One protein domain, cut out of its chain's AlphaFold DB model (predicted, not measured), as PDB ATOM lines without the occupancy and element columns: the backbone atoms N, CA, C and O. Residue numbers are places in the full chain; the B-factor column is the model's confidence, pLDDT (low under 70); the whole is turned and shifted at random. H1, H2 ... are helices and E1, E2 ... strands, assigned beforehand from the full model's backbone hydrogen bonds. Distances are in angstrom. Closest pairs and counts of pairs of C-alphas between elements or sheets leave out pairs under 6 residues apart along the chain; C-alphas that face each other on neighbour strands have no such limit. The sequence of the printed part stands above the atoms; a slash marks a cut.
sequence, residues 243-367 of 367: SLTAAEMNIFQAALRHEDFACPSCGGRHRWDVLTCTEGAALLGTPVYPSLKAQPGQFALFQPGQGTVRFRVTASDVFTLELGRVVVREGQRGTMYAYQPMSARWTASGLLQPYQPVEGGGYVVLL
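Overview. This is residues 243 to 367 of the 367 residues of an uncharacterized protein of bacterium ADurb.Bin429 (UniProt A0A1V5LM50). Two small antiparallel sheets form a loose sandwich, only partly face to face with their strands crossed: the strongly twisted sheet E3 E4 E5 E6 makes one end of the domain, and the sheet E2 E1 E7 lies in the middle. H1 and much of the long unnamed stretch of residues 257 to 298 make the other end. The printed part has 125 residues with one named helix and seven named strands, in the order H1 E1 E2 E3 E4 E5 E6 E7; the class is mixed, helices and strands, and under half of the residues are in named elements. The whole is compact, with a radius of gyration of the C-alphas of 15.1 A, and spans 51 by 36 by 24 A.

Along the chain. H1, residues 246 to 256, begins with C-alpha 246 at (16.942, 36.431, 33.469) and is 15.4 A long. E1 is residues 299 to 304, 16.4 A, and E2 is residues 309 to 314, 16.6 A. E3 is residues 318 to 322, 12.2 A, and E4 is residues 325 to 330, 16.0 A. E5, residues 333 to 340, is the longest strand, 22.2 A from C-alpha 333 at (-8.376, 43.837, 24.360). E6 is residues 345 to 351, 17.9 A. E7, residues 363 to 366, is 10.4 A long and ends with C-alpha 366 at (-1.513, 44.465, 27.282).

Arrangement. E3 E4 E5 E6 is a meander, each strand the antiparallel neighbour of the one before. N 319 and O 327 of the hairpin E3 and E4 are 2.9 A apart, within hydrogen-bond range, as are N 328 and O 335 of E4 and E5, 2.9 A, and N 338 and O 347 of E5 and E6, 2.9 A. In the other sheet, E1 is the inner strand; N 303 and O 310 of E1 and E2 are at 2.8 A, and N 302 and O 363 of E1 and E7 at 2.8 A. The two sheets make a sandwich, two sheets face to face, with strands at 69 degrees; the closest C-alphas of E5 and E7, those of Gly 334 and Leu 366, are 6.9 A apart. H1 is on the sheet E2 E1 E7, with 12 pairs of C-alphas within 10 A, and is apart from E3. In H1 every O i to N i+4 pair is within hydrogen-bond range.

Size, cuts and confidence. The two C-alphas farthest apart, those of Gly 267 and Met 342, are 51.0 A apart. The printed part has no cut and ends at the chain's last residue, Leu 367. The links H1 to E1, 42 residues, and E6 to E7, 11 residues, are long. The mean pLDDT of the printed part is 92.2; residues 280 to 281 and 294 to 295 are under 70.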
ATOM      1  N   SER A 243      13.667  46.211  35.649       96.19
ATOM      2  CA  SER A 243      14.234  45.391  34.581       96.19
ATOM      3  C   SER A 243      13.750  43.958  34.730       96.19
ATOM      4  O   SER A 243      13.551  43.488  35.849       96.19
ATOM      5  N   LEU A 244      13.556  43.282  33.600       96.12
ATOM      6  CA  LEU A 244      13.202  41.871  33.578       96.12
ATOM      7  C   LEU A 244      14.316  41.034  34.212       96.12
ATOM      8  O   LEU A 244      15.505  41.286  34.007       96.12
ATOM      9  N   THR A 245      13.921  40.008  34.958       95.56
ATOM     10  CA  THR A 245      14.834  38.966  35.439       95.56
ATOM     11  C   THR A 245      15.357  38.120  34.276       95.56
ATOM     12  O   THR A 245      14.791  38.120  33.186       95.56
ATOM     13  N   ALA A 246      16.406  37.323  34.503       95.12
ATOM     14  CA  ALA A 246      16.942  36.431  33.469       95.12
ATOM     15  C   ALA A 246      15.892  35.435  32.929       95.12
ATOM     16  O   ALA A 246      15.853  35.164  31.731       95.12
ATOM     17  N   ALA A 247      15.013  34.922  33.798       93.88
ATOM     18  CA  ALA A 247      13.928  34.030  33.392       93.88
ATOM     19  C   ALA A 247      12.911  34.750  32.493       93.88
ATOM     20  O   ALA A 247      12.557  34.244  31.436       93.88
ATOM     21  N   GLU A 248      12.503  35.962  32.865       95.88
ATOM     22  CA  GLU A 248      11.574  36.777  32.072       95.88
ATOM     23  C   GLU A 248      12.183  37.260  30.757       95.88
ATOM     24  O   GLU A 248      11.499  37.319  29.740       95.88
ATOM     25  N   MET A 249      13.483  37.554  30.741       96.56
ATOM     26  CA  MET A 249      14.196  37.857  29.504       96.56
ATOM     27  C   MET A 249      14.139  36.680  28.528       96.56
ATOM     28  O   MET A 249      13.963  36.908  27.336       96.56
ATOM     29  N   ASN A 250      14.237  35.433  29.002       95.94
ATOM     30  CA  ASN A 250      14.098  34.263  28.133       95.94
ATOM     31  C   ASN A 250      12.692  34.165  27.526       95.94
ATOM     32  O   ASN A 250      12.577  33.856  26.342       95.94
ATOM     33  N   ILE A 251      11.649  34.474  28.306       96.75
ATOM     34  CA  ILE A 251      10.257  34.531  27.825       96.75
ATOM     35  C   ILE A 251      10.130  35.599  26.741       96.75
ATOM     36  O   ILE A 251       9.689  35.304  25.636       96.75
ATOM     37  N   PHE A 252      10.600  36.814  27.025       97.19
ATOM     38  CA  PHE A 252      10.559  37.932  26.089       97.19
ATOM     39  C   PHE A 252      11.299  37.612  24.782       97.19
ATOM     40  O   PHE A 252      10.769  37.819  23.696       97.19
ATOM     41  N   GLN A 253      12.501  37.039  24.862       96.94
ATOM     42  CA  GLN A 253      13.291  36.674  23.684       96.94
ATOM     43  C   GLN A 253      12.668  35.530  22.875       96.94
ATOM     44  O   GLN A 253      12.715  35.566  21.647       96.94
ATOM     45  N   ALA A 254      12.091  34.520  23.536       96.88
ATOM     46  CA  ALA A 254      11.316  33.481  22.858       96.88
ATOM     47  C   ALA A 254      10.096  34.090  22.156       96.88
ATOM     48  O   ALA A 254       9.833  33.770  20.998       96.88
ATOM     49  N   ALA A 255       9.426  35.047  22.805       96.88
ATOM     50  CA  ALA A 255       8.270  35.713  22.236       96.88
ATOM     51  C   ALA A 255       8.595  36.501  20.963       96.88
ATOM     52  O   ALA A 255       7.897  36.361  19.961       96.88
ATOM     53  N   LEU A 256       9.715  37.231  20.952       96.12
ATOM     54  CA  LEU A 256      10.193  37.940  19.760       96.12
ATOM     55  C   LEU A 256      10.560  37.009  18.591       96.12
ATOM     56  O   LEU A 256      10.548  37.442  17.440       96.12
ATOM     57  N   ARG A 257      10.891  35.742  18.869       97.25
ATOM     58  CA  ARG A 257      11.132  34.706  17.849       97.25
ATOM     59  C   ARG A 257       9.882  33.887  17.511       97.25
ATOM     60  O   ARG A 257       9.964  32.992  16.677       97.25
ATOM     61  N   HIS A 258       8.742  34.198  18.130       96.94
ATOM     62  CA  HIS A 258       7.497  33.432  18.053       96.94
ATOM     63  C   HIS A 258       7.650  31.956  18.482       96.94
ATOM     64  O   HIS A 258       7.039  31.058  17.904       96.94
ATOM     65  N   GLU A 259       8.472  31.699  19.503       97.94
ATOM     66  CA  GLU A 259       8.758  30.368  20.055       97.94
ATOM     67  C   GLU A 259       8.026  30.116  21.384       97.94
ATOM     68  O   GLU A 259       7.848  31.021  22.201       97.94
ATOM     69  N   ASP A 260       7.669  28.857  21.649       97.56
ATOM     70  CA  ASP A 260       7.119  28.444  22.944       97.56
ATOM     71  C   ASP A 260       8.152  28.579  24.075       97.56
ATOM     72  O   ASP A 260       9.301  28.141  23.936       97.56
ATOM     73  N   PHE A 261       7.718  29.050  25.244       96.69
ATOM     74  CA  PHE A 261       8.561  29.239  26.429       96.69
ATOM     75  C   PHE A 261       8.108  28.381  27.617       96.69
ATOM     76  O   PHE A 261       6.979  27.896  27.664       96.69
ATOM     77  N   ALA A 262       9.000  28.189  28.593       95.50
ATOM     78  CA  ALA A 262       8.681  27.526  29.857       95.50
ATOM     79  C   ALA A 262       8.135  28.544  30.869       95.50
ATOM     80  O   ALA A 262       8.798  29.533  31.185       95.50
ATOM     81  N   CYS A 263       6.927  28.305  31.368       92.50
ATOM     82  CA  CYS A 263       6.229  29.206  32.270       92.50
ATOM     83  C   CYS A 263       6.876  29.210  33.662       92.50
ATOM     84  O   CYS A 263       6.968  28.148  34.281       92.50
ATOM     85  N   PRO A 264       7.252  30.374  34.218       88.69
ATOM     86  CA  PRO A 264       7.839  30.443  35.554       88.69
ATOM     87  C   PRO A 264       6.826  30.104  36.659       88.69
ATOM     88  O   PRO A 264       7.229  29.818  37.782       88.69
ATOM     89  N   SER A 265       5.521  30.141  36.360       88.44
ATOM     90  CA  SER A 265       4.453  29.893  37.334       88.44
ATOM     91  C   SER A 265       4.032  28.425  37.421       88.44
ATOM     92  O   SER A 265       3.949  27.900  38.526       88.44
ATOM     93  N   CYS A 266       3.758  27.759  36.291       91.06
ATOM     94  CA  CYS A 266       3.315  26.355  36.281       91.06
ATOM     95  C   CYS A 266       4.402  25.357  35.844       91.06
ATOM     96  O   CYS A 266       4.207  24.152  35.968       91.06
ATOM     97  N   GLY A 267       5.531  25.827  35.300       91.38
ATOM     98  CA  GLY A 267       6.582  24.981  34.720       91.38
ATOM     99  C   GLY A 267       6.243  24.372  33.349       91.38
ATOM    100  O   GLY A 267       7.128  23.813  32.702       91.38
ATOM    101  N   GLY A 268       4.993  24.485  32.886       94.06
ATOM    102  CA  GLY A 268       4.536  24.015  31.577       94.06
ATOM    103  C   GLY A 268       5.058  24.855  30.408       94.06
ATOM    104  O   GLY A 268       5.604  25.944  30.599       94.06
ATOM    105  N   ARG A 269       4.890  24.356  29.175       96.62
ATOM    106  CA  ARG A 269       5.199  25.126  27.959       96.62
ATOM    107  C   ARG A 269       3.979  25.927  27.519       96.62
ATOM    108  O   ARG A 269       2.895  25.366  27.373       96.62
ATOM    109  N   HIS A 270       4.174  27.213  27.262       96.06
ATOM    110  CA  HIS A 270       3.155  28.085  26.689       96.06
ATOM    111  C   HIS A 270       3.617  28.647  25.352       96.06
ATOM    112  O   HIS A 270       4.815  28.792  25.102       96.06
ATOM    113  N   ARG A 271       2.638  28.979  24.511       97.00
ATOM    114  CA  ARG A 271       2.874  29.679  23.254       97.00
ATOM    115  C   ARG A 271       3.362  31.100  23.507       97.00
ATOM    116  O   ARG A 271       3.017  31.712  24.515       97.00
ATOM    117  N   TRP A 272       4.118  31.625  22.552       96.06
ATOM    118  CA  TRP A 272       4.734  32.951  22.605       96.06
ATOM    119  C   TRP A 272       3.760  34.114  22.873       96.06
ATOM    120  O   TRP A 272       4.158  35.135  23.427       96.06
ATOM    121  N   ASP A 273       2.493  33.963  22.482       94.75
ATOM    122  CA  ASP A 273       1.425  34.961  22.590       94.75
ATOM    123  C   ASP A 273       0.710  34.961  23.951       94.75
ATOM    124  O   ASP A 273      -0.132  35.822  24.213       94.75
ATOM    125  N   VAL A 274       1.043  34.020  24.839       93.94
ATOM    126  CA  VAL A 274       0.439  33.905  26.171       93.94
ATOM    127  C   VAL A 274       1.107  34.877  27.144       93.94
ATOM    128  O   VAL A 274       2.286  34.737  27.466       93.94
ATOM    129  N   LEU A 275       0.330  35.832  27.662       91.75
ATOM    130  CA  LEU A 275       0.781  36.812  28.666       91.75
ATOM    131  C   LEU A 275       0.354  36.463  30.104       91.75
ATOM    132  O   LEU A 275       0.968  36.937  31.063       91.75
ATOM    133  N   THR A 276      -0.626  35.568  30.257       90.25
ATOM    134  CA  THR A 276      -1.167  35.141  31.555       90.25
ATOM    135  C   THR A 276      -1.322  33.622  31.599       90.25
ATOM    136  O   THR A 276      -1.945  33.017  30.727       90.25
ATOM    137  N   CYS A 277      -0.752  32.992  32.626       90.19
ATOM    138  CA  CYS A 277      -0.836  31.558  32.883       90.19
ATOM    139  C   CYS A 277      -2.119  31.222  33.655       90.19
ATOM    140  O   CYS A 277      -2.273  31.621  34.808       90.19
ATOM    141  N   THR A 278      -3.024  30.453  33.048       88.12
ATOM    142  CA  THR A 278      -4.286  30.007  33.673       88.12
ATOM    143  C   THR A 278      -4.159  28.704  34.462       88.12
ATOM    144  O   THR A 278      -5.075  28.340  35.188       88.12
ATOM    145  N   GLU A 279      -3.042  27.986  34.321       83.56
ATOM    146  CA  GLU A 279      -2.761  26.730  35.040       83.56
ATOM    147  C   GLU A 279      -2.155  26.968  36.434       83.56
ATOM    148  O   GLU A 279      -1.924  26.028  37.194       83.56
ATOM    149  N   GLY A 280      -1.864  28.228  36.771       68.50
ATOM    150  CA  GLY A 280      -1.383  28.627  38.087       68.50
ATOM    151  C   GLY A 280      -2.476  28.603  39.163       68.50
ATOM    152  O   GLY A 280      -3.661  28.444  38.891       68.50
ATOM    153  N   ALA A 281      -2.073  28.822  40.418       63.16
ATOM    154  CA  ALA A 281      -2.968  28.763  41.580       63.16
ATOM    155  C   ALA A 281      -4.006  29.909  41.671       63.16
ATOM    156  O   ALA A 281      -4.861  29.887  42.556       63.16
ATOM    157  N   ALA A 282      -3.929  30.925  40.805       72.38
ATOM    158  CA  ALA A 282      -4.777  32.113  40.868       72.38
ATOM    159  C   ALA A 282      -5.999  32.003  39.938       72.38
ATOM    160  O   ALA A 282      -5.861  31.743  38.747       72.38
ATOM    161  N   LEU A 283      -7.191  32.300  40.469       70.94
ATOM    162  CA  LEU A 283      -8.477  32.270  39.747       70.94
ATOM    163  C   LEU A 283      -8.533  33.168  38.496       70.94
ATOM    164  O   LEU A 283      -9.302  32.885  37.584       70.94
ATOM    165  N   LEU A 284      -7.741  34.242  38.451       72.56
ATOM    166  CA  LEU A 284      -7.673  35.187  37.324       72.56
ATOM    167  C   LEU A 284      -6.452  34.945  36.416       72.56
ATOM    168  O   LEU A 284      -6.200  35.726  35.502       72.56
ATOM    169  N   GLY A 285      -5.706  33.866  36.666       82.25
ATOM    170  CA  GLY A 285      -4.410  33.603  36.055       82.25
ATOM    171  C   GLY A 285      -3.270  34.419  36.676       82.25
ATOM    172  O   GLY A 285      -3.482  35.398  37.391       82.25
ATOM    173  N   THR A 286      -2.040  33.978  36.424       86.31
ATOM    174  CA  THR A 286      -0.807  34.618  36.906       86.31
ATOM    175  C   THR A 286      -0.041  35.211  35.721       86.31
ATOM    176  O   THR A 286       0.225  34.470  34.773       86.31
ATOM    177  N   PRO A 287       0.357  36.497  35.743       89.31
ATOM    178  CA  PRO A 287       1.170  37.081  34.678       89.31
ATOM    179  C   PRO A 287       2.466  36.295  34.460       89.31
ATOM    180  O   PRO A 287       3.147  35.934  35.421       89.31
ATOM    181  N   VAL A 288       2.845  36.074  33.199       92.38
ATOM    182  CA  VAL A 288       4.098  35.363  32.863       92.38
ATOM    183  C   VAL A 288       5.348  36.210  33.133       92.38
ATOM    184  O   VAL A 288       6.461  35.688  33.111       92.38
ATOM    185  N   TYR A 289       5.151  37.491  33.463       93.38
ATOM    186  CA  TYR A 289       6.164  38.442  33.924       93.38
ATOM    187  C   TYR A 289       5.915  38.877  35.382       93.38
ATOM    188  O   TYR A 289       5.339  39.947  35.618       93.38
ATOM    189  N   PRO A 290       6.328  38.079  36.387       89.56
ATOM    190  CA  PRO A 290       6.125  38.406  37.800       89.56
ATOM    191  C   PRO A 290       6.675  39.776  38.236       89.56
ATOM    192  O   PRO A 290       6.122  40.399  39.145       89.56
ATOM    193  N   SER A 291       7.743  40.268  37.599       91.25
ATOM    194  CA  SER A 291       8.393  41.541  37.934       91.25
ATOM    195  C   SER A 291       7.518  42.758  37.665       91.25
ATOM    196  O   SER A 291       7.705  43.781  38.321       91.25
ATOM    197  N   LEU A 292       6.553  42.660  36.747       87.75
ATOM    198  CA  LEU A 292       5.682  43.786  36.419       87.75
ATOM    199  C   LEU A 292       4.807  44.188  37.607       87.75
ATOM    200  O   LEU A 292       4.417  45.348  37.684       87.75
ATOM    201  N   LYS A 293       4.489  43.246  38.518       79.69
ATOM    202  CA  LYS A 293       3.508  43.420  39.616       79.69
ATOM    203  C   LYS A 293       2.221  44.140  39.169       79.69
ATOM    204  O   LYS A 293       1.531  44.748  39.986       79.69
ATOM    205  N   ALA A 294       1.940  44.114  37.871       63.84
ATOM    206  CA  ALA A 294       0.954  44.959  37.239       63.84
ATOM    207  C   ALA A 294      -0.432  44.389  37.483       63.84
ATOM    208  O   ALA A 294      -0.606  43.179  37.657       63.84
ATOM    209  N   GLN A 295      -1.421  45.271  37.477       69.38
ATOM    210  CA  GLN A 295      -2.804  44.836  37.524       69.38
ATOM    211  C   GLN A 295      -3.226  44.352  36.130       69.38
ATOM    212  O   GLN A 295      -2.802  44.950  35.134       69.38
ATOM    213  N   PRO A 296      -4.061  43.300  36.044       73.06
ATOM    214  CA  PRO A 296      -4.655  42.879  34.784       73.06
ATOM    215  C   PRO A 296      -5.270  44.063  34.034       73.06
ATOM    216  O   PRO A 296      -5.927  44.928  34.624       73.06
ATOM    217  N   GLY A 297      -5.054  44.094  32.728       80.50
ATOM    218  CA  GLY A 297      -5.493  45.135  31.822       80.50
ATOM    219  C   GLY A 297      -4.527  46.307  31.678       80.50
ATOM    220  O   GLY A 297      -4.874  47.241  30.980       80.50
ATOM    221  N   GLN A 298      -3.356  46.377  32.300       90.38
ATOM    222  CA  GLN A 298      -2.457  47.527  32.083       90.38
ATOM    223  C   GLN A 298      -1.559  47.335  30.854       90.38
ATOM    224  O   GLN A 298      -1.182  46.212  30.524       90.38
ATOM    225  N   PHE A 299      -1.170  48.428  30.188       94.31
ATOM    226  CA  PHE A 299      -0.110  48.347  29.181       94.31
ATOM    227  C   PHE A 299       1.261  48.334  29.857       94.31
ATOM    228  O   PHE A 299       1.527  49.148  30.745       94.31
ATOM    229  N   ALA A 300       2.158  47.471  29.384       95.19
ATOM    230  CA  ALA A 300       3.571  47.501  29.738       95.19
ATOM    231  C   ALA A 300       4.441  47.732  28.503       95.19
ATOM    232  O   ALA A 300       4.292  47.049  27.493       95.19
ATOM    233  N   LEU A 301       5.366  48.685  28.604       95.75
ATOM    234  CA  LEU A 301       6.399  48.936  27.604       95.75
ATOM    235  C   LEU A 301       7.690  48.243  28.026       95.75
ATOM    236  O   LEU A 301       8.227  48.541  29.093       95.75
ATOM    237  N   PHE A 302       8.213  47.394  27.151       96.81
ATOM    238  CA  PHE A 302       9.528  46.781  27.247       96.81
ATOM    239  C   PHE A 302      10.529  47.495  26.348       96.81
ATOM    240  O   PHE A 302      10.308  47.620  25.145       96.81
ATOM    241  N   GLN A 303      11.670  47.884  26.909       96.62
ATOM    242  CA  GLN A 303      12.778  48.479  26.172       96.62
ATOM    243  C   GLN A 303      14.009  47.576  26.240       96.62
ATOM    244  O   GLN A 303      14.664  47.502  27.289       96.62
ATOM    245  N   PRO A 304      14.361  46.900  25.135       96.19
ATOM    246  CA  PRO A 304      15.618  46.181  25.028       96.19
ATOM    247  C   PRO A 304      16.807  47.144  25.124       96.19
ATOM    248  O   PRO A 304      16.858  48.161  24.433       96.19
ATOM    249  N   GLY A 305      17.771  46.809  25.976       92.50
ATOM    250  CA  GLY A 305      19.065  47.476  26.093       92.50
ATOM    251  C   GLY A 305      20.218  46.475  26.005       92.50
ATOM    252  O   GLY A 305      20.034  45.311  25.647       92.50
ATOM    253  N   GLN A 306      21.432  46.912  26.352       89.75
ATOM    254  CA  GLN A 306      22.602  46.027  26.379       89.75
ATOM    255  C   GLN A 306      22.483  45.010  27.524       89.75
ATOM    256  O   GLN A 306      22.765  45.319  28.677       89.75
ATOM    257  N   GLY A 307      22.037  43.794  27.199       91.25
ATOM    258  CA  GLY A 307      21.983  42.669  28.139       91.25
ATOM    259  C   GLY A 307      20.859  42.733  29.175       91.25
ATOM    260  O   GLY A 307      20.848  41.931  30.102       91.25
ATOM    261  N   THR A 308      19.910  43.658  29.040       95.88
ATOM    262  CA  THR A 308      18.733  43.742  29.911       95.88
ATOM    263  C   THR A 308      17.537  44.300  29.150       95.88
ATOM    264  O   THR A 308      17.701  44.974  28.132       95.88
ATOM    265  N   VAL A 309      16.331  44.027  29.641       97.19
ATOM    266  CA  VAL A 309      15.091  44.621  29.135       97.19
ATOM    267  C   VAL A 309      14.472  45.409  30.275       97.19
ATOM    268  O   VAL A 309      14.090  44.836  31.295       97.19
ATOM    269  N   ARG A 310      14.399  46.729  30.121       96.38
ATOM    270  CA  ARG A 310      13.724  47.600  31.087       96.38
ATOM    271  C   ARG A 310      12.232  47.603  30.826       96.38
ATOM    272  O   ARG A 310      11.815  47.417  29.685       96.38
ATOM    273  N   PHE A 311      11.442  47.830  31.866       95.56
ATOM    274  CA  PHE A 311       9.999  47.925  31.713       95.56
ATOM    275  C   PHE A 311       9.397  49.097  32.478       95.56
ATOM    276  O   PHE A 311       9.951  49.578  33.473       95.56
ATOM    277  N   ARG A 312       8.233  49.530  32.001       93.06
ATOM    278  CA  ARG A 312       7.312  50.410  32.720       93.06
ATOM    279  C   ARG A 312       5.878  50.000  32.427       93.06
ATOM    280  O   ARG A 312       5.585  49.542  31.326       93.06
ATOM    281  N   VAL A 313       5.002  50.214  33.394       92.50
ATOM    282  CA  VAL A 313       3.565  49.980  33.279       92.50
ATOM    283  C   VAL A 313       2.851  51.327  33.302       92.50
ATOM    284  O   VAL A 313       3.204  52.184  34.113       92.50
ATOM    285  N   THR A 314       1.864  51.524  32.426       89.00
ATOM    286  CA  THR A 314       1.005  52.717  32.439       89.00
ATOM    287  C   THR A 314      -0.385  52.384  32.969       89.00
ATOM    288  O   THR A 314      -0.933  51.311  32.710       89.00
ATOM    289  N   ALA A 315      -0.953  53.322  33.726       85.75
ATOM    290  CA  ALA A 315      -2.331  53.255  34.196       85.75
ATOM    291  C   ALA A 315      -3.340  53.761  33.148       85.75
ATOM    292  O   ALA A 315      -4.541  53.586  33.342       85.75
ATOM    293  N   SER A 316      -2.865  54.382  32.064       89.69
ATOM    294  CA  SER A 316      -3.726  54.920  31.012       89.69
ATOM    295  C   SER A 316      -4.390  53.820  30.187       89.69
ATOM    296  O   SER A 316      -3.781  52.794  29.880       89.69
ATOM    297  N   ASP A 317      -5.627  54.086  29.771       93.25
ATOM    298  CA  ASP A 317      -6.354  53.293  28.778       93.25
ATOM    299  C   ASP A 317      -5.810  53.471  27.359       93.25
ATOM    300  O   ASP A 317      -6.235  52.760  26.452       93.25
ATOM    301  N   VAL A 318      -4.887  54.408  27.139       95.69
ATOM    302  CA  VAL A 318      -4.339  54.713  25.818       95.69
ATOM    303  C   VAL A 318      -2.818  54.646  25.848       95.69
ATOM    304  O   VAL A 318      -2.170  55.179  26.747       95.69
ATOM    305  N   PHE A 319      -2.237  54.002  24.837       95.44
ATOM    306  CA  PHE A 319      -0.794  53.920  24.641       95.44
ATOM    307  C   PHE A 319      -0.407  54.374  23.231       95.44
ATOM    308  O   PHE A 319      -0.973  53.901  22.245       95.44
ATOM    309  N   THR A 320       0.581  55.258  23.116       95.38
ATOM    310  CA  THR A 320       1.091  55.735  21.822       95.38
ATOM    311  C   THR A 320       2.084  54.736  21.231       95.38
ATOM    312  O   THR A 320       3.103  54.444  21.848       95.38
ATOM    313  N   LEU A 321       1.798  54.214  20.034       95.88
ATOM    314  CA  LEU A 321       2.718  53.334  19.297       95.88
ATOM    315  C   LEU A 321       3.728  54.138  18.482       95.88
ATOM    316  O   LEU A 321       4.914  53.840  18.490       95.88
ATOM    317  N   GLU A 322       3.231  55.133  17.759       94.19
ATOM    318  CA  GLU A 322       3.991  56.111  16.981       94.19
ATOM    319  C   GLU A 322       3.115  57.355  16.828       94.19
ATOM    320  O   GLU A 322       1.904  57.303  17.085       94.19
ATOM    321  N   LEU A 323       3.685  58.488  16.419       91.81
ATOM    322  CA  LEU A 323       2.865  59.683  16.203       91.81
ATOM    323  C   LEU A 323       1.777  59.411  15.151       91.81
ATOM    324  O   LEU A 323       2.046  59.174  13.976       91.81
ATOM    325  N   GLY A 324       0.514  59.461  15.585       94.81
ATOM    326  CA  GLY A 324      -0.649  59.169  14.743       94.81
ATOM    327  C   GLY A 324      -1.139  57.724  14.804       94.81
ATOM    328  O   GLY A 324      -2.118  57.408  14.128       94.81
ATOM    329  N   ARG A 325      -0.543  56.857  15.632       97.19
ATOM    330  CA  ARG A 325      -1.112  55.545  15.963       97.19
ATOM    331  C   ARG A 325      -1.065  55.273  17.452       97.19
ATOM    332  O   ARG A 325      -0.026  55.367  18.100       97.19
ATOM    333  N   VAL A 326      -2.203  54.853  17.975       97.44
ATOM    334  CA  VAL A 326      -2.362  54.521  19.387       97.44
ATOM    335  C   VAL A 326      -3.023  53.165  19.538       97.44
ATOM    336  O   VAL A 326      -3.629  52.642  18.601       97.44
ATOM    337  N   VAL A 327      -2.938  52.608  20.735       97.56
ATOM    338  CA  VAL A 327      -3.758  51.487  21.176       97.56
ATOM    339  C   VAL A 327      -4.661  52.000  22.279       97.56
ATOM    340  O   VAL A 327      -4.179  52.638  23.210       97.56
ATOM    341  N   VAL A 328      -5.950  51.701  22.179       96.88
ATOM    342  CA  VAL A 328      -6.927  51.965  23.234       96.88
ATOM    343  C   VAL A 328      -7.341  50.636  23.852       96.88
ATOM    344  O   VAL A 328      -7.629  49.671  23.141       96.88
ATOM    345  N   ARG A 329      -7.343  50.580  25.178       94.94
ATOM    346  CA  ARG A 329      -7.792  49.440  25.964       94.94
ATOM    347  C   ARG A 329      -9.313  49.415  26.042       94.94
ATOM    348  O   ARG A 329      -9.946  50.357  26.503       94.94
ATOM    349  N   GLU A 330      -9.888  48.280  25.675       91.44
ATOM    350  CA  GLU A 330     -11.317  47.986  25.728       91.44
ATOM    351  C   GLU A 330     -11.497  46.665  26.497       91.44
ATOM    352  O   GLU A 330     -11.547  45.566  25.934       91.44
ATOM    353  N   GLY A 331     -11.505  46.760  27.830       88.38
ATOM    354  CA  GLY A 331     -11.472  45.594  28.713       88.38
ATOM    355  C   GLY A 331     -10.130  44.860  28.630       88.38
ATOM    356  O   GLY A 331      -9.098  45.417  28.984       88.38
ATOM    357  N   GLN A 332     -10.148  43.607  28.166       87.38
ATOM    358  CA  GLN A 332      -8.958  42.747  28.019       87.38
ATOM    359  C   GLN A 332      -8.371  42.771  26.597       87.38
ATOM    360  O   GLN A 332      -7.582  41.909  26.221       87.38
ATOM    361  N   ARG A 333      -8.817  43.708  25.753       92.56
ATOM    362  CA  ARG A 333      -8.376  43.837  24.360       92.56
ATOM    363  C   ARG A 333      -7.797  45.221  24.122       92.56
ATOM    364  O   ARG A 333      -8.278  46.198  24.684       92.56
ATOM    365  N   GLY A 334      -6.780  45.291  23.271       95.81
ATOM    366  CA  GLY A 334      -6.264  46.547  22.742       95.81
ATOM    367  C   GLY A 334      -6.713  46.711  21.297       95.81
ATOM    368  O   GLY A 334      -6.405  45.856  20.466       95.81
ATOM    369  N   THR A 335      -7.408  47.796  20.983       97.62
ATOM    370  CA  THR A 335      -7.770  48.159  19.609       97.62
ATOM    371  C   THR A 335      -6.806  49.239  19.128       97.62
ATOM    372  O   THR A 335      -6.626  50.264  19.784       97.62
ATOM    373  N   MET A 336      -6.143  49.008  17.995       97.94
ATOM    374  CA  MET A 336      -5.235  49.981  17.391       97.94
ATOM    375  C   MET A 336      -6.019  50.999  16.574       97.94
ATOM    376  O   MET A 336      -6.810  50.626  15.706       97.94
ATOM    377  N   TYR A 337      -5.720  52.277  16.757       97.62
ATOM    378  CA  TYR A 337      -6.304  53.376  16.001       97.62
ATOM    379  C   TYR A 337      -5.224  54.133  15.238       97.62
ATOM    380  O   TYR A 337      -4.145  54.389  15.767       97.62
ATOM    381  N   ALA A 338      -5.536  54.513  14.003       96.81
ATOM    382  CA  ALA A 338      -4.711  55.375  13.170       96.81
ATOM    383  C   ALA A 338      -5.426  56.708  12.933       96.81
ATOM    384  O   ALA A 338      -6.613  56.737  12.582       96.81
ATOM    385  N   TYR A 339      -4.705  57.806  13.120       95.62
ATOM    386  CA  TYR A 339      -5.198  59.147  12.854       95.62
ATOM    387  C   TYR A 339      -5.297  59.386  11.344       95.62
ATOM    388  O   TYR A 339      -4.368  59.101  10.592       95.62
ATOM    389  N   GLN A 340      -6.433  59.919  10.905       95.06
ATOM    390  CA  GLN A 340      -6.733  60.246   9.516       95.06
ATOM    391  C   GLN A 340      -6.702  61.771   9.340       95.06
ATOM    392  O   GLN A 340      -7.673  62.442   9.698       95.06
ATOM    393  N   PRO A 341      -5.629  62.353   8.765       92.62
ATOM    394  CA  PRO A 341      -5.460  63.807   8.725       92.62
ATOM    395  C   PRO A 341      -6.537  64.555   7.936       92.62
ATOM    396  O   PRO A 341      -6.794  65.718   8.222       92.62
ATOM    397  N   MET A 342      -7.148  63.914   6.933       91.94
ATOM    398  CA  MET A 342      -8.177  64.537   6.088       91.94
ATOM    399  C   MET A 342      -9.523  64.681   6.796       91.94
ATOM    400  O   MET A 342     -10.242  65.640   6.544       91.94
ATOM    401  N   SER A 343      -9.868  63.741   7.675       91.56
ATOM    402  CA  SER A 343     -11.120  63.770   8.439       91.56
ATOM    403  C   SER A 343     -10.932  64.237   9.879       91.56
ATOM    404  O   SER A 343     -11.919  64.361  10.596       91.56
ATOM    405  N   ALA A 344      -9.683  64.451  10.303       91.19
ATOM    406  CA  ALA A 344      -9.284  64.714  11.680       91.19
ATOM    407  C   ALA A 344      -9.870  63.710  12.691       91.19
ATOM    408  O   ALA A 344     -10.246  64.067  13.806       91.19
ATOM    409  N   ARG A 345      -9.948  62.431  12.304       92.75
ATOM    410  CA  ARG A 345     -10.548  61.361  13.115       92.75
ATOM    411  C   ARG A 345      -9.607  60.192  13.316       92.75
ATOM    412  O   ARG A 345      -8.707  59.949  12.519       92.75
ATOM    413  N   TRP A 346      -9.879  59.427  14.361       94.75
ATOM    414  CA  TRP A 346      -9.206  58.171  14.646       94.75
ATOM    415  C   TRP A 346     -10.017  57.016  14.076       94.75
ATOM    416  O   TRP A 346     -11.213  56.901  14.332       94.75
ATOM    417  N   THR A 347      -9.374  56.163  13.286       96.12
ATOM    418  CA  THR A 347     -10.021  55.001  12.668       96.12
ATOM    419  C   THR A 347      -9.376  53.729  13.180       96.12
ATOM    420  O   THR A 347      -8.148  53.635  13.215       96.12
ATOM    421  N   ALA A 348     -10.196  52.757  13.580       96.69
ATOM    422  CA  ALA A 348      -9.704  51.445  13.973       96.69
ATOM    423  C   ALA A 348      -8.921  50.817  12.809       96.69
ATOM    424  O   ALA A 348      -9.367  50.822  11.664       96.69
ATOM    425  N   SER A 349      -7.734  50.306  13.113       97.00
ATOM    426  CA  SER A 349      -6.772  49.774  12.141       97.00
ATOM    427  C   SER A 349      -6.417  48.307  12.394       97.00
ATOM    428  O   SER A 349      -5.817  47.665  11.538       97.00
ATOM    429  N   GLY A 350      -6.809  47.758  13.547       97.06
ATOM    430  CA  GLY A 350      -6.602  46.356  13.893       97.06
ATOM    431  C   GLY A 350      -6.641  46.119  15.398       97.06
ATOM    432  O   GLY A 350      -6.947  47.021  16.174       97.06
ATOM    433  N   LEU A 351      -6.302  44.897  15.805       97.56
ATOM    434  CA  LEU A 351      -6.120  44.528  17.208       97.56
ATOM    435  C   LEU A 351      -4.637  44.549  17.568       97.56
ATOM    436  O   LEU A 351      -3.802  44.121  16.764       97.56
ATOM    437  N   LEU A 352      -4.334  44.998  18.784       97.12
ATOM    438  CA  LEU A 352      -3.006  44.917  19.372       97.12
ATOM    439  C   LEU A 352      -2.531  43.463  19.343       97.12
ATOM    440  O   LEU A 352      -3.187  42.576  19.892       97.12
ATOM    441  N   GLN A 353      -1.386  43.232  18.709       95.75
ATOM    442  CA  GLN A 353      -0.711  41.943  18.776       95.75
ATOM    443  C   GLN A 353       0.134  41.864  20.057       95.75
ATOM    444  O   GLN A 353       0.617  42.898  20.530       95.75
ATOM    445  N   PRO A 354       0.348  40.666  20.626       94.25
ATOM    446  CA  PRO A 354       1.319  40.491  21.697       94.25
ATOM    447  C   PRO A 354       2.693  40.991  21.241       94.25
ATOM    448  O   PRO A 354       3.138  40.663  20.144       94.25
ATOM    449  N   TYR A 355       3.358  41.775  22.090       96.12
ATOM    450  CA  TYR A 355       4.661  42.392  21.807       96.12
ATOM    451  C   TYR A 355       4.629  43.251  20.541       96.12
ATOM    452  O   TYR A 355       5.403  43.060  19.607       96.12
ATOM    453  N   GLN A 356       3.722  44.224  20.508       97.50
ATOM    454  CA  GLN A 356       3.615  45.168  19.404       97.50
ATOM    455  C   GLN A 356       4.808  46.136  19.418       97.50
ATOM    456  O   GLN A 356       5.016  46.809  20.430       97.50
ATOM    457  N   PRO A 357       5.577  46.256  18.321       96.94
ATOM    458  CA  PRO A 357       6.657  47.233  18.231       96.94
ATOM    459  C   PRO A 357       6.167  48.676  18.391       96.94
ATOM    460  O   PRO A 357       5.070  49.015  17.934       96.94
ATOM    461  N   VAL A 358       7.016  49.509  18.992       96.00
ATOM    462  CA  VAL A 358       6.792  50.944  19.238       96.00
ATOM    463  C   VAL A 358       7.888  51.758  18.531       96.00
ATOM    464  O   VAL A 358       9.030  51.303  18.405       96.00
ATOM    465  N   GLU A 359       7.554  52.952  18.043       92.94
ATOM    466  CA  GLU A 359       8.510  53.903  17.465       92.94
ATOM    467  C   GLU A 359       9.593  54.286  18.488       92.94
ATOM    468  O   GLU A 359       9.338  54.419  19.682       92.94
ATOM    469  N   GLY A 360      10.839  54.418  18.026       88.69
ATOM    470  CA  GLY A 360      12.000  54.580  18.913       88.69
ATOM    471  C   GLY A 360      12.523  53.265  19.512       88.69
ATOM    472  O   GLY A 360      13.552  53.263  20.189       88.69
ATOM    473  N   GLY A 361      11.878  52.138  19.196       92.19
ATOM    474  CA  GLY A 361      12.260  50.802  19.636       92.19
ATOM    475  C   GLY A 361      11.521  50.361  20.898       92.19
ATOM    476  O   GLY A 361      10.937  51.161  21.619       92.19
ATOM    477  N   GLY A 362      11.567  49.059  21.171       95.88
ATOM    478  CA  GLY A 362      10.802  48.455  22.256       95.88
ATOM    479  C   GLY A 362       9.470  47.866  21.801       95.88
ATOM    480  O   GLY A 362       9.156  47.829  20.610       95.88
ATOM    481  N   TYR A 363       8.732  47.328  22.769       97.75
ATOM    482  CA  TYR A 363       7.536  46.525  22.536       97.75
ATOM    483  C   TYR A 363       6.507  46.782  23.628       97.75
ATOM    484  O   TYR A 363       6.843  46.727  24.810       97.75
ATOM    485  N   VAL A 364       5.258  47.024  23.246       96.62
ATOM    486  CA  VAL A 364       4.142  47.138  24.184       96.62
ATOM    487  C   VAL A 364       3.362  45.828  24.261       96.62
ATOM    488  O   VAL A 364       3.151  45.139  23.259       96.62
ATOM    489  N   VAL A 365       2.923  45.487  25.466       95.50
ATOM    490  CA  VAL A 365       1.986  44.395  25.741       95.50
ATOM    491  C   VAL A 365       0.802  44.919  26.547       95.50
ATOM    492  O   VAL A 365       0.950  45.882  27.298       95.50
ATOM    493  N   LEU A 366      -0.357  44.279  26.405       94.38
ATOM    494  CA  LEU A 366      -1.513  44.465  27.282       94.38
ATOM    495  C   LEU A 366      -1.590  43.252  28.214       94.38
ATOM    496  O   LEU A 366      -1.713  42.134  27.720       94.38
ATOM    497  N   LEU A 367      -1.438  43.478  29.519       89.56
ATOM    498  CA  LEU A 367      -1.285  42.432  30.538       89.56
ATOM    499  C   LEU A 367      -2.600  41.811  30.999       89.56
ATOM    500  O   LEU A 367      -3.606  42.551  31.046       89.56
TER     501      LEU A 367